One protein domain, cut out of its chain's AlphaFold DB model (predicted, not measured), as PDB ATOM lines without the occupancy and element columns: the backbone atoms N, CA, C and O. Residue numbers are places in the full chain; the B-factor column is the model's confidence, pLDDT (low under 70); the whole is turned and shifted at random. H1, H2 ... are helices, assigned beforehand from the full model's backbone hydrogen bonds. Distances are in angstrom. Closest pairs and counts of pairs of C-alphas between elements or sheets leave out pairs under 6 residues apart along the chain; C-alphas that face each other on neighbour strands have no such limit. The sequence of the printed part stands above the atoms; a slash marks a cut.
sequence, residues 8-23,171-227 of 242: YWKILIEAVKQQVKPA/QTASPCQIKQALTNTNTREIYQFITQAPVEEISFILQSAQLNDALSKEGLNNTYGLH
ATOM      1  N   TYR A   8     -28.601 -10.099  -5.423       79.44
ATOM      2  CA  TYR A   8     -27.303  -9.709  -4.893       79.44
ATOM      3  C   TYR A   8     -26.144 -10.546  -5.453       79.44
ATOM      4  O   TYR A   8     -25.153  -9.989  -5.918       79.44
ATOM      5  N   TRP A   9     -26.274 -11.877  -5.490       85.00
ATOM      6  CA  TRP A   9     -25.225 -12.745  -6.043       85.00
ATOM      7  C   TRP A   9     -25.038 -12.537  -7.539       85.00
ATOM      8  O   TRP A   9     -23.909 -12.579  -8.016       85.00
ATOM      9  N   LYS A  10     -26.111 -12.226  -8.274       82.81
ATOM     10  CA  LYS A  10     -26.004 -11.841  -9.687       82.81
ATOM     11  C   LYS A  10     -25.150 -10.586  -9.873       82.81
ATOM     12  O   LYS A  10     -24.311 -10.566 -10.763       82.81
ATOM     13  N   ILE A  11     -25.297  -9.576  -9.010       82.81
ATOM     14  CA  ILE A  11     -24.465  -8.361  -9.058       82.81
ATOM     15  C   ILE A  11     -22.994  -8.690  -8.768       82.81
ATOM     16  O   ILE A  11     -22.115  -8.180  -9.458       82.81
ATOM     17  N   LEU A  12     -22.716  -9.563  -7.793       84.88
ATOM     18  CA  LEU A  12     -21.348 -10.005  -7.497       84.88
ATOM     19  C   LEU A  12     -20.740 -10.811  -8.654       84.88
ATOM     20  O   LEU A  12     -19.589 -10.584  -9.010       84.88
ATOM     21  N   ILE A  13     -21.513 -11.697  -9.288       85.75
ATOM     22  CA  ILE A  13     -21.081 -12.449 -10.475       85.75
ATOM     23  C   ILE A  13     -20.761 -11.492 -11.627       85.75
ATOM     24  O   ILE A  13     -19.708 -11.626 -12.245       85.75
ATOM     25  N   GLU A  14     -21.609 -10.496 -11.891       81.75
ATOM     26  CA  GLU A  14     -21.343  -9.483 -12.921       81.75
ATOM     27  C   GLU A  14     -20.112  -8.629 -12.589       81.75
ATOM     28  O   GLU A  14     -19.306  -8.343 -13.475       81.75
ATOM     29  N   ALA A  15     -19.893  -8.298 -11.313       81.31
ATOM     30  CA  ALA A  15     -18.672  -7.626 -10.876       81.31
ATOM     31  C   ALA A  15     -17.425  -8.475 -11.170       81.31
ATOM     32  O   ALA A  15     -16.446  -7.967 -11.717       81.31
ATOM     33  N   VAL A  16     -17.465  -9.778 -10.870       82.44
ATOM     34  CA  VAL A  16     -16.360 -10.702 -11.169       82.44
ATOM     35  C   VAL A  16     -16.169 -10.852 -12.679       82.44
ATOM     36  O   VAL A  16     -15.040 -10.777 -13.148       82.44
ATOM     37  N   LYS A  17     -17.239 -10.981 -13.471       75.81
ATOM     38  CA  LYS A  17     -17.144 -11.031 -14.942       75.81
ATOM     39  C   LYS A  17     -16.499  -9.782 -15.529       75.81
ATOM     40  O   LYS A  17     -15.709  -9.906 -16.459       75.81
ATOM     41  N   GLN A  18     -16.789  -8.595 -14.994       69.69
ATOM     42  CA  GLN A  18     -16.141  -7.356 -15.435       69.69
ATOM     43  C   GLN A  18     -14.641  -7.327 -15.109       69.69
ATOM     44  O   GLN A  18     -13.870  -6.787 -15.898       69.69
ATOM     45  N   GLN A  19     -14.228  -7.914 -13.983       69.56
ATOM     46  CA  GLN A  19     -12.834  -7.893 -13.516       69.56
ATOM     47  C   GLN A  19     -11.977  -9.053 -14.045       69.56
ATOM     48  O   GLN A  19     -10.764  -8.918 -14.148       69.56
ATOM     49  N   VAL A  20     -12.585 -10.194 -14.384       67.06
ATOM     50  CA  VAL A  20     -11.887 -11.416 -14.830       67.06
ATOM     51  C   VAL A  20     -11.843 -11.522 -16.362       67.06
ATOM     52  O   VAL A  20     -11.462 -12.557 -16.910       67.06
ATOM     53  N   LYS A  21     -12.180 -10.444 -17.084       58.53
ATOM     54  CA  LYS A  21     -11.943 -10.373 -18.531       58.53
ATOM     55  C   LYS A  21     -10.455 -10.625 -18.813       58.53
ATOM     56  O   LYS A  21      -9.620 -10.056 -18.108       58.53
ATOM     57  N   PRO A  22     -10.107 -11.458 -19.812       45.97
ATOM     58  CA  PRO A  22      -8.718 -11.706 -20.173       45.97
ATOM     59  C   PRO A  22      -7.974 -10.386 -20.379       45.97
ATOM     60  O   PRO A  22      -8.278  -9.620 -21.294       45.97
ATOM     61  N   ALA A  23      -7.006 -10.110 -19.507       47.34
ATOM     62  CA  ALA A  23      -6.095  -8.994 -19.677       47.34
ATOM     63  C   ALA A  23      -5.064  -9.400 -20.728       47.34
ATOM     64  O   ALA A  23      -3.963  -9.848 -20.415       47.34
ATOM     65  N   GLN A 171     -29.589  -4.345 -20.040       41.66
ATOM     66  CA  GLN A 171     -29.555  -4.595 -18.596       41.66
ATOM     67  C   GLN A 171     -28.266  -5.296 -18.124       41.66
ATOM     68  O   GLN A 171     -28.285  -6.455 -17.720       41.66
ATOM     69  N   THR A 172     -27.146  -4.582 -18.116       48.38
ATOM     70  CA  THR A 172     -25.986  -4.921 -17.282       48.38
ATOM     71  C   THR A 172     -25.971  -3.996 -16.072       48.38
ATOM     72  O   THR A 172     -26.347  -2.825 -16.168       48.38
ATOM     73  N   ALA A 173     -25.615  -4.528 -14.898       55.88
ATOM     74  CA  ALA A 173     -25.523  -3.711 -13.694       55.88
ATOM     75  C   ALA A 173     -24.536  -2.566 -13.954       55.88
ATOM     76  O   ALA A 173     -23.399  -2.800 -14.374       55.88
ATOM     77  N   SER A 174     -24.979  -1.326 -13.745       63.09
ATOM     78  CA  SER A 174     -24.140  -0.172 -14.058       63.09
ATOM     79  C   SER A 174     -22.882  -0.175 -13.176       63.09
ATOM     80  O   SER A 174     -22.926  -0.666 -12.041       63.09
ATOM     81  N   PRO A 175     -21.761   0.423 -13.623       62.28
ATOM     82  CA  PRO A 175     -20.555   0.544 -12.798       62.28
ATOM     83  C   PRO A 175     -20.833   1.174 -11.422       62.28
ATOM     84  O   PRO A 175     -20.212   0.818 -10.421       62.28
ATOM     85  N   CYS A 176     -21.822   2.072 -11.351       65.06
ATOM     86  CA  CYS A 176     -22.293   2.678 -10.109       65.06
ATOM     87  C   CYS A 176     -22.993   1.664  -9.183       65.06
ATOM     88  O   CYS A 176     -22.692   1.629  -7.991       65.06
ATOM     89  N   GLN A 177     -23.860   0.799  -9.724       68.88
ATOM     90  CA  GLN A 177     -24.542  -0.256  -8.962       68.88
ATOM     91  C   GLN A 177     -23.558  -1.295  -8.416       68.88
ATOM     92  O   GLN A 177     -23.661  -1.680  -7.253       68.88
ATOM     93  N   ILE A 178     -22.569  -1.700  -9.218       73.12
ATOM     94  CA  ILE A 178     -21.513  -2.625  -8.785       73.12
ATOM     95  C   ILE A 178     -20.669  -1.992  -7.676       73.12
ATOM     96  O   ILE A 178     -20.454  -2.608  -6.633       73.12
ATOM     97  N   LYS A 179     -20.239  -0.738  -7.858       73.12
ATOM     98  CA  LYS A 179     -19.465  -0.010  -6.846       73.12
ATOM     99  C   LYS A 179     -20.235   0.122  -5.532       73.12
ATOM    100  O   LYS A 179     -19.664  -0.094  -4.465       73.12
ATOM    101  N   GLN A 180     -21.522   0.455  -5.602       75.69
ATOM    102  CA  GLN A 180     -22.375   0.589  -4.425       75.69
ATOM    103  C   GLN A 180     -22.586  -0.757  -3.721       75.69
ATOM    104  O   GLN A 180     -22.495  -0.812  -2.496       75.69
ATOM    105  N   ALA A 181     -22.811  -1.836  -4.476       76.69
ATOM    106  CA  ALA A 181     -22.926  -3.182  -3.927       76.69
ATOM    107  C   ALA A 181     -21.645  -3.582  -3.185       76.69
ATOM    108  O   ALA A 181     -21.716  -3.855  -1.995       76.69
ATOM    109  N   LEU A 182     -20.478  -3.486  -3.837       77.31
ATOM    110  CA  LEU A 182     -19.181  -3.832  -3.241       77.31
ATOM    111  C   LEU A 182     -18.837  -2.990  -2.004       77.31
ATOM    112  O   LEU A 182     -18.229  -3.502  -1.071       77.31
ATOM    113  N   THR A 183     -19.232  -1.712  -1.974       78.81
ATOM    114  CA  THR A 183     -19.009  -0.831  -0.810       78.81
ATOM    115  C   THR A 183     -19.836  -1.269   0.402       78.81
ATOM    116  O   THR A 183     -19.404  -1.100   1.539       78.81
ATOM    117  N   ASN A 184     -21.016  -1.840   0.159       78.50
ATOM    118  CA  ASN A 184     -21.937  -2.291   1.201       78.50
ATOM    119  C   ASN A 184     -21.768  -3.779   1.553       78.50
ATOM    120  O   ASN A 184     -22.371  -4.247   2.516       78.50
ATOM    121  N   THR A 185     -20.958  -4.515   0.792       81.25
ATOM    122  CA  THR A 185     -20.661  -5.928   1.026       81.25
ATOM    123  C   THR A 185     -19.696  -6.098   2.201       81.25
ATOM    124  O   THR A 185     -18.603  -5.536   2.211       81.25
ATOM    125  N   ASN A 186     -20.053  -6.943   3.173       85.50
ATOM    126  CA  ASN A 186     -19.157  -7.294   4.283       85.50
ATOM    127  C   ASN A 186     -18.413  -8.626   4.048       85.50
ATOM    128  O   ASN A 186     -18.818  -9.462   3.242       85.50
ATOM    129  N   THR A 187     -17.339  -8.869   4.806       83.38
ATOM    130  CA  THR A 187     -16.487 -10.067   4.662       83.38
ATOM    131  C   THR A 187     -17.252 -11.387   4.796       83.38
ATOM    132  O   THR A 187     -16.905 -12.364   4.134       83.38
ATOM    133  N   ARG A 188     -18.300 -11.444   5.631       85.62
ATOM    134  CA  ARG A 188     -19.108 -12.662   5.808       85.62
ATOM    135  C   ARG A 188     -19.900 -12.986   4.543       85.62
ATOM    136  O   ARG A 188     -19.960 -14.148   4.157       85.62
ATOM    137  N   GLU A 189     -20.477 -11.980   3.900       84.44
ATOM    138  CA  GLU A 189     -21.220 -12.146   2.647       84.44
ATOM    139  C   GLU A 189     -20.309 -12.561   1.493       84.44
ATOM    140  O   GLU A 189     -20.676 -13.442   0.718       84.44
ATOM    141  N   ILE A 190     -19.093 -12.000   1.421       85.06
ATOM    142  CA  ILE A 190     -18.068 -12.447   0.463       85.06
ATOM    143  C   ILE A 190     -17.752 -13.920   0.706       85.06
ATOM    144  O   ILE A 190     -17.754 -14.706  -0.235       85.06
ATOM    145  N   TYR A 191     -17.522 -14.307   1.965       86.25
ATOM    146  CA  TYR A 191     -17.216 -15.690   2.323       86.25
ATOM    147  C   TYR A 191     -18.344 -16.660   1.938       86.25
ATOM    148  O   TYR A 191     -18.086 -17.743   1.413       86.25
ATOM    149  N   GLN A 192     -19.601 -16.275   2.157       87.31
ATOM    150  CA  GLN A 192     -20.750 -17.074   1.729       87.31
ATOM    151  C   GLN A 192     -20.811 -17.196   0.208       87.31
ATOM    152  O   GLN A 192     -20.955 -18.298  -0.306       87.31
ATOM    153  N   PHE A 193     -20.632 -16.089  -0.512       87.50
ATOM    154  CA  PHE A 193     -20.612 -16.095  -1.969       87.50
ATOM    155  C   PHE A 193     -19.519 -17.021  -2.525       87.50
ATOM    156  O   PHE A 193     -19.824 -17.905  -3.317       87.50
ATOM    157  N   ILE A 194     -18.265 -16.901  -2.073       85.38
ATOM    158  CA  ILE A 194     -17.161 -17.728  -2.599       85.38
ATOM    159  C   ILE A 194     -17.307 -19.222  -2.274       85.38
ATOM    160  O   ILE A 194     -16.762 -20.050  -2.996       85.38
ATOM    161  N   THR A 195     -18.003 -19.577  -1.186       88.12
ATOM    162  CA  THR A 195     -18.162 -20.978  -0.756       88.12
ATOM    163  C   THR A 195     -19.439 -21.637  -1.268       88.12
ATOM    164  O   THR A 195     -19.509 -22.863  -1.283       88.12
ATOM    165  N   GLN A 196     -20.445 -20.853  -1.666       88.25
ATOM    166  CA  GLN A 196     -21.781 -21.359  -2.002       88.25
ATOM    167  C   GLN A 196     -22.268 -20.954  -3.397       88.25
ATOM    168  O   GLN A 196     -23.312 -21.444  -3.826       88.25
ATOM    169  N   ALA A 197     -21.558 -20.079  -4.119       85.31
ATOM    170  CA  ALA A 197     -21.915 -19.750  -5.493       85.31
ATOM    171  C   ALA A 197     -21.935 -21.025  -6.362       85.31
ATOM    172  O   ALA A 197     -20.970 -21.796  -6.330       85.31
ATOM    173  N   PRO A 198     -23.001 -21.250  -7.155       85.94
ATOM    174  CA  PRO A 198     -23.051 -22.354  -8.102       85.94
ATOM    175  C   PRO A 198     -21.849 -22.302  -9.043       85.94
ATOM    176  O   PRO A 198     -21.573 -21.268  -9.655       85.94
ATOM    177  N   VAL A 199     -21.135 -23.423  -9.156       83.81
ATOM    178  CA  VAL A 199     -19.891 -23.516  -9.934       83.81
ATOM    179  C   VAL A 199     -20.132 -23.134 -11.392       83.81
ATOM    180  O   VAL A 199     -19.285 -22.498 -12.015       83.81
ATOM    181  N   GLU A 200     -21.306 -23.461 -11.928       83.31
ATOM    182  CA  GLU A 200     -21.691 -23.164 -13.304       83.31
ATOM    183  C   GLU A 200     -21.667 -21.655 -13.590       83.31
ATOM    184  O   GLU A 200     -21.205 -21.243 -14.653       83.31
ATOM    185  N   GLU A 201     -22.076 -20.829 -12.624       81.31
ATOM    186  CA  GLU A 201     -22.167 -19.370 -12.762       81.31
ATOM    187  C   GLU A 201     -20.810 -18.661 -12.678       81.31
ATOM    188  O   GLU A 201     -20.677 -17.544 -13.173       81.31
ATOM    189  N   ILE A 202     -19.803 -19.302 -12.074       83.44
ATOM    190  CA  ILE A 202     -18.438 -18.765 -11.910       83.44
ATOM    191  C   ILE A 202     -17.392 -19.500 -12.761       83.44
ATOM    192  O   ILE A 202     -16.214 -19.145 -12.754       83.44
ATOM    193  N   SER A 203     -17.815 -20.506 -13.530       82.62
ATOM    194  CA  SER A 203     -16.949 -21.352 -14.359       82.62
ATOM    195  C   SER A 203     -16.141 -20.571 -15.403       82.62
ATOM    196  O   SER A 203     -15.024 -20.968 -15.738       82.62
ATOM    197  N   PHE A 204     -16.648 -19.416 -15.849       79.44
ATOM    198  CA  PHE A 204     -15.967 -18.512 -16.783       79.44
ATOM    199  C   PHE A 204     -14.576 -18.067 -16.292       79.44
ATOM    200  O   PHE A 204     -13.700 -17.787 -17.106       79.44
ATOM    201  N   ILE A 205     -14.335 -18.046 -14.975       82.62
ATOM    202  CA  ILE A 205     -13.038 -17.680 -14.383       82.62
ATOM    203  C   ILE A 205     -11.933 -18.649 -14.829       82.62
ATOM    204  O   ILE A 205     -10.788 -18.241 -15.038       82.62
ATOM    205  N   LEU A 206     -12.265 -19.933 -15.012       80.62
ATOM    206  CA  LEU A 206     -11.303 -20.959 -15.424       80.62
ATOM    207  C   LEU A 206     -10.771 -20.716 -16.836       80.62
ATOM    208  O   LEU A 206      -9.618 -21.040 -17.110       80.62
ATOM    209  N   GLN A 207     -11.572 -20.106 -17.712       71.25
ATOM    210  CA  GLN A 207     -11.125 -19.745 -19.053       71.25
ATOM    211  C   GLN A 207      -9.986 -18.719 -18.990       71.25
ATOM    212  O   GLN A 207      -8.975 -18.876 -19.672       71.25
ATOM    213  N   SER A 208     -10.099 -17.716 -18.115       66.69
ATOM    214  CA  SER A 208      -9.032 -16.735 -17.889       66.69
ATOM    215  C   SER A 208      -7.784 -17.375 -17.276       66.69
ATOM    216  O   SER A 208      -6.672 -17.018 -17.651       66.69
ATOM    217  N   ALA A 209      -7.939 -18.366 -16.389       74.94
ATOM    218  CA  ALA A 209      -6.808 -19.120 -15.845       74.94
ATOM    219  C   ALA A 209      -6.077 -19.939 -16.924       74.94
ATOM    220  O   ALA A 209      -4.852 -19.908 -16.983       74.94
ATOM    221  N   GLN A 210      -6.815 -20.623 -17.805       74.69
ATOM    222  CA  GLN A 210      -6.244 -21.373 -18.930       74.69
ATOM    223  C   GLN A 210      -5.499 -20.459 -19.907       74.69
ATOM    224  O   GLN A 210      -4.385 -20.780 -20.317       74.69
ATOM    225  N   LEU A 211      -6.088 -19.309 -20.252       62.44
ATOM    226  CA  LEU A 211      -5.461 -18.313 -21.122       62.44
ATOM    227  C   LEU A 211      -4.183 -17.739 -20.498       62.44
ATOM    228  O   LEU A 211      -3.153 -17.681 -21.163       62.44
ATOM    229  N   ASN A 212      -4.222 -17.371 -19.217       68.06
ATOM    230  CA  ASN A 212      -3.054 -16.840 -18.515       68.06
ATOM    231  C   ASN A 212      -1.943 -17.890 -18.356       68.06
ATOM    232  O   ASN A 212      -0.772 -17.549 -18.482       68.06
ATOM    233  N   ASP A 213      -2.287 -19.159 -18.110       72.00
ATOM    234  CA  ASP A 213      -1.320 -20.261 -18.039       72.00
ATOM    235  C   ASP A 213      -0.666 -20.529 -19.403       72.00
ATOM    236  O   ASP A 213       0.553 -20.684 -19.485       72.00
ATOM    237  N   ALA A 214      -1.447 -20.506 -20.489       69.00
ATOM    238  CA  ALA A 214      -0.922 -20.618 -21.848       69.00
ATOM    239  C   ALA A 214       0.037 -19.461 -22.180       69.00
ATOM    240  O   ALA A 214       1.168 -19.712 -22.592       69.00
ATOM    241  N   LEU A 215      -0.369 -18.214 -21.909       60.84
ATOM    242  CA  LEU A 215       0.466 -17.018 -22.090       60.84
ATOM    243  C   LEU A 215       1.735 -17.058 -21.229       60.84
ATOM    244  O   LEU A 215       2.815 -16.704 -21.697       60.84
ATOM    245  N   SER A 216       1.631 -17.519 -19.980       67.12
ATOM    246  CA  SER A 216       2.784 -17.678 -19.093       67.12
ATOM    247  C   SER A 216       3.764 -18.718 -19.629       67.12
ATOM    248  O   SER A 216       4.970 -18.481 -19.609       67.12
ATOM    249  N   LYS A 217       3.279 -19.869 -20.111       69.69
ATOM    250  CA  LYS A 217       4.123 -20.907 -20.724       69.69
ATOM    251  C   LYS A 217       4.785 -20.406 -22.002       69.69
ATOM    252  O   LYS A 217       5.956 -20.688 -22.231       69.69
ATOM    253  N   GLU A 218       4.066 -19.635 -22.808       61.50
ATOM    254  CA  GLU A 218       4.612 -19.024 -24.014       61.50
ATOM    255  C   GLU A 218       5.699 -17.988 -23.692       61.50
ATOM    256  O   GLU A 218       6.777 -18.046 -24.276       61.50
ATOM    257  N   GLY A 219       5.486 -17.120 -22.700       56.78
ATOM    258  CA  GLY A 219       6.496 -16.161 -22.234       56.78
ATOM    259  C   GLY A 219       7.709 -16.787 -21.526       56.78
ATOM    260  O   GLY A 219       8.739 -16.129 -21.394       56.78
ATOM    261  N   LEU A 220       7.607 -18.039 -21.068       66.00
ATOM    262  CA  LEU A 220       8.740 -18.822 -20.555       66.00
ATOM    263  C   LEU A 220       9.530 -19.504 -21.679       66.00
ATOM    264  O   LEU A 220      10.751 -19.607 -21.590       66.00
ATOM    265  N   ASN A 221       8.843 -19.970 -22.723       62.88
ATOM    266  CA  ASN A 221       9.452 -20.721 -23.822       62.88
ATOM    267  C   ASN A 221      10.004 -19.826 -24.944       62.88
ATOM    268  O   ASN A 221      10.845 -20.279 -25.715       62.88
ATOM    269  N   ASN A 222       9.548 -18.573 -25.031       52.41
ATOM    270  CA  ASN A 222       9.914 -17.617 -26.075       52.41
ATOM    271  C   ASN A 222      10.366 -16.273 -25.474       52.41
ATOM    272  O   ASN A 222       9.880 -15.832 -24.435       52.41
ATOM    273  N   THR A 223      11.288 -15.581 -26.145       49.59
ATOM    274  CA  THR A 223      11.816 -14.278 -25.705       49.59
ATOM    275  C   THR A 223      10.898 -13.126 -26.116       49.59
ATOM    276  O   THR A 223      10.970 -12.644 -27.247       49.59
ATOM    277  N   TYR A 224      10.061 -12.654 -25.184       48.53
ATOM    278  CA  TYR A 224       9.222 -11.460 -25.342       48.53
ATOM    279  C   TYR A 224       9.437 -10.448 -24.194       48.53
ATOM    280  O   TYR A 224       9.598 -10.818 -23.030       48.53
ATOM    281  N   GLY A 225       9.392  -9.145 -24.502       55.59
ATOM    282  CA  GLY A 225       9.395  -8.062 -23.504       55.59
ATOM    283  C   GLY A 225      10.693  -7.919 -22.684       55.59
ATOM    284  O   GLY A 225      11.793  -8.033 -23.211       55.59
ATOM    285  N   LEU A 226      10.567  -7.622 -21.381       51.56
ATOM    286  CA  LEU A 226      11.684  -7.389 -20.440       51.56
ATOM    287  C   LEU A 226      12.328  -8.674 -19.872       51.56
ATOM    288  O   LEU A 226      13.152  -8.587 -18.963       51.56
ATOM    289  N   HIS A 227      11.974  -9.858 -20.382       54.12
ATOM    290  CA  HIS A 227      12.596 -11.140 -20.009       54.12
ATOM    291  C   HIS A 227      12.499 -11.522 -18.518       54.12
ATOM    292  O   HIS A 227      13.283 -12.331 -18.031       54.12
TER     293      HIS A 227
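What this domain is: This is residues 8 to 23 and 171 to 227 of the 242 residues of a protein of Proteus mirabilis (UniProt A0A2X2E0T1). Short helices H2, H3 and H4 are set loosely round H1 as a head, and the long helix H5 runs out from it as an arm, in nearly the same direction as H1. Residues 213 to 218 of H5 and residues 220 to 226 stick out free, and the arm makes the length. The printed part has 73 residues with five named helices, H1 to H5 in order along the chain, and no named strand; its class is all helix. It is loose, with a radius of gyration of the C-alphas of 15.9 A, and spans 45 by 25 by 25 A.

How they stand to each other: H1, residues 8 to 19, touches H2, residues 175 to 184, at a steep tilt of 61 degrees, opposite ways; the closest C-alphas, of Ala 15 and Ile 178, are 6.1 A apart. H3, residues 187 to 196, is close to H1 but not clearly touching, about perpendicular at 87 degrees, with the C-alphas of Trp 9 and Phe 193 closest at 7.0 A. H4, residues 199 to 202, is close to H1 but not clearly touching; the closest C-alphas, of Ile 13 and Ile 202, are 7.0 A apart. H5, residues 204 to 221, is also close to H1 but not clearly touching, at a shallow tilt of 20 degrees, the same way; the C-alphas of Lys 17 and Phe 204 are closest, at 7.8 A. H4 and H5 meet only through their link. H2 and H3 are apart, as are H3 and H5. Every O i to N i+4 pair is within hydrogen-bond range in H1, H2 and H3, and 13 of 14 are in H5; H4 is too short for such a pair.

Where its parts are: H1 begins at C-alpha 8, (-27.303, -9.709, -4.893), and is 16.9 A long. H2 measures 14.3 A and H3 14.1 A. H5 measures 26.5 A, from C-alpha 204 at (-15.967, -18.512, -16.783) to C-alpha 221 at (9.452, -20.721, -23.822).

The domain as a whole: The C-alphas farthest apart, of Asn 184 and Thr 223, are 44.8 A apart. Residues 24 to 170 are not printed, and C-alphas 23 and 171 stand 23.9 A apart across the cut. The links H2 to H3, H3 to H4 and H4 to H5 are tight. The mean pLDDT of the printed part is 72.5; 30 residues are under 70, among them residues 18 to 23, 171 to 177 and 214 to 227.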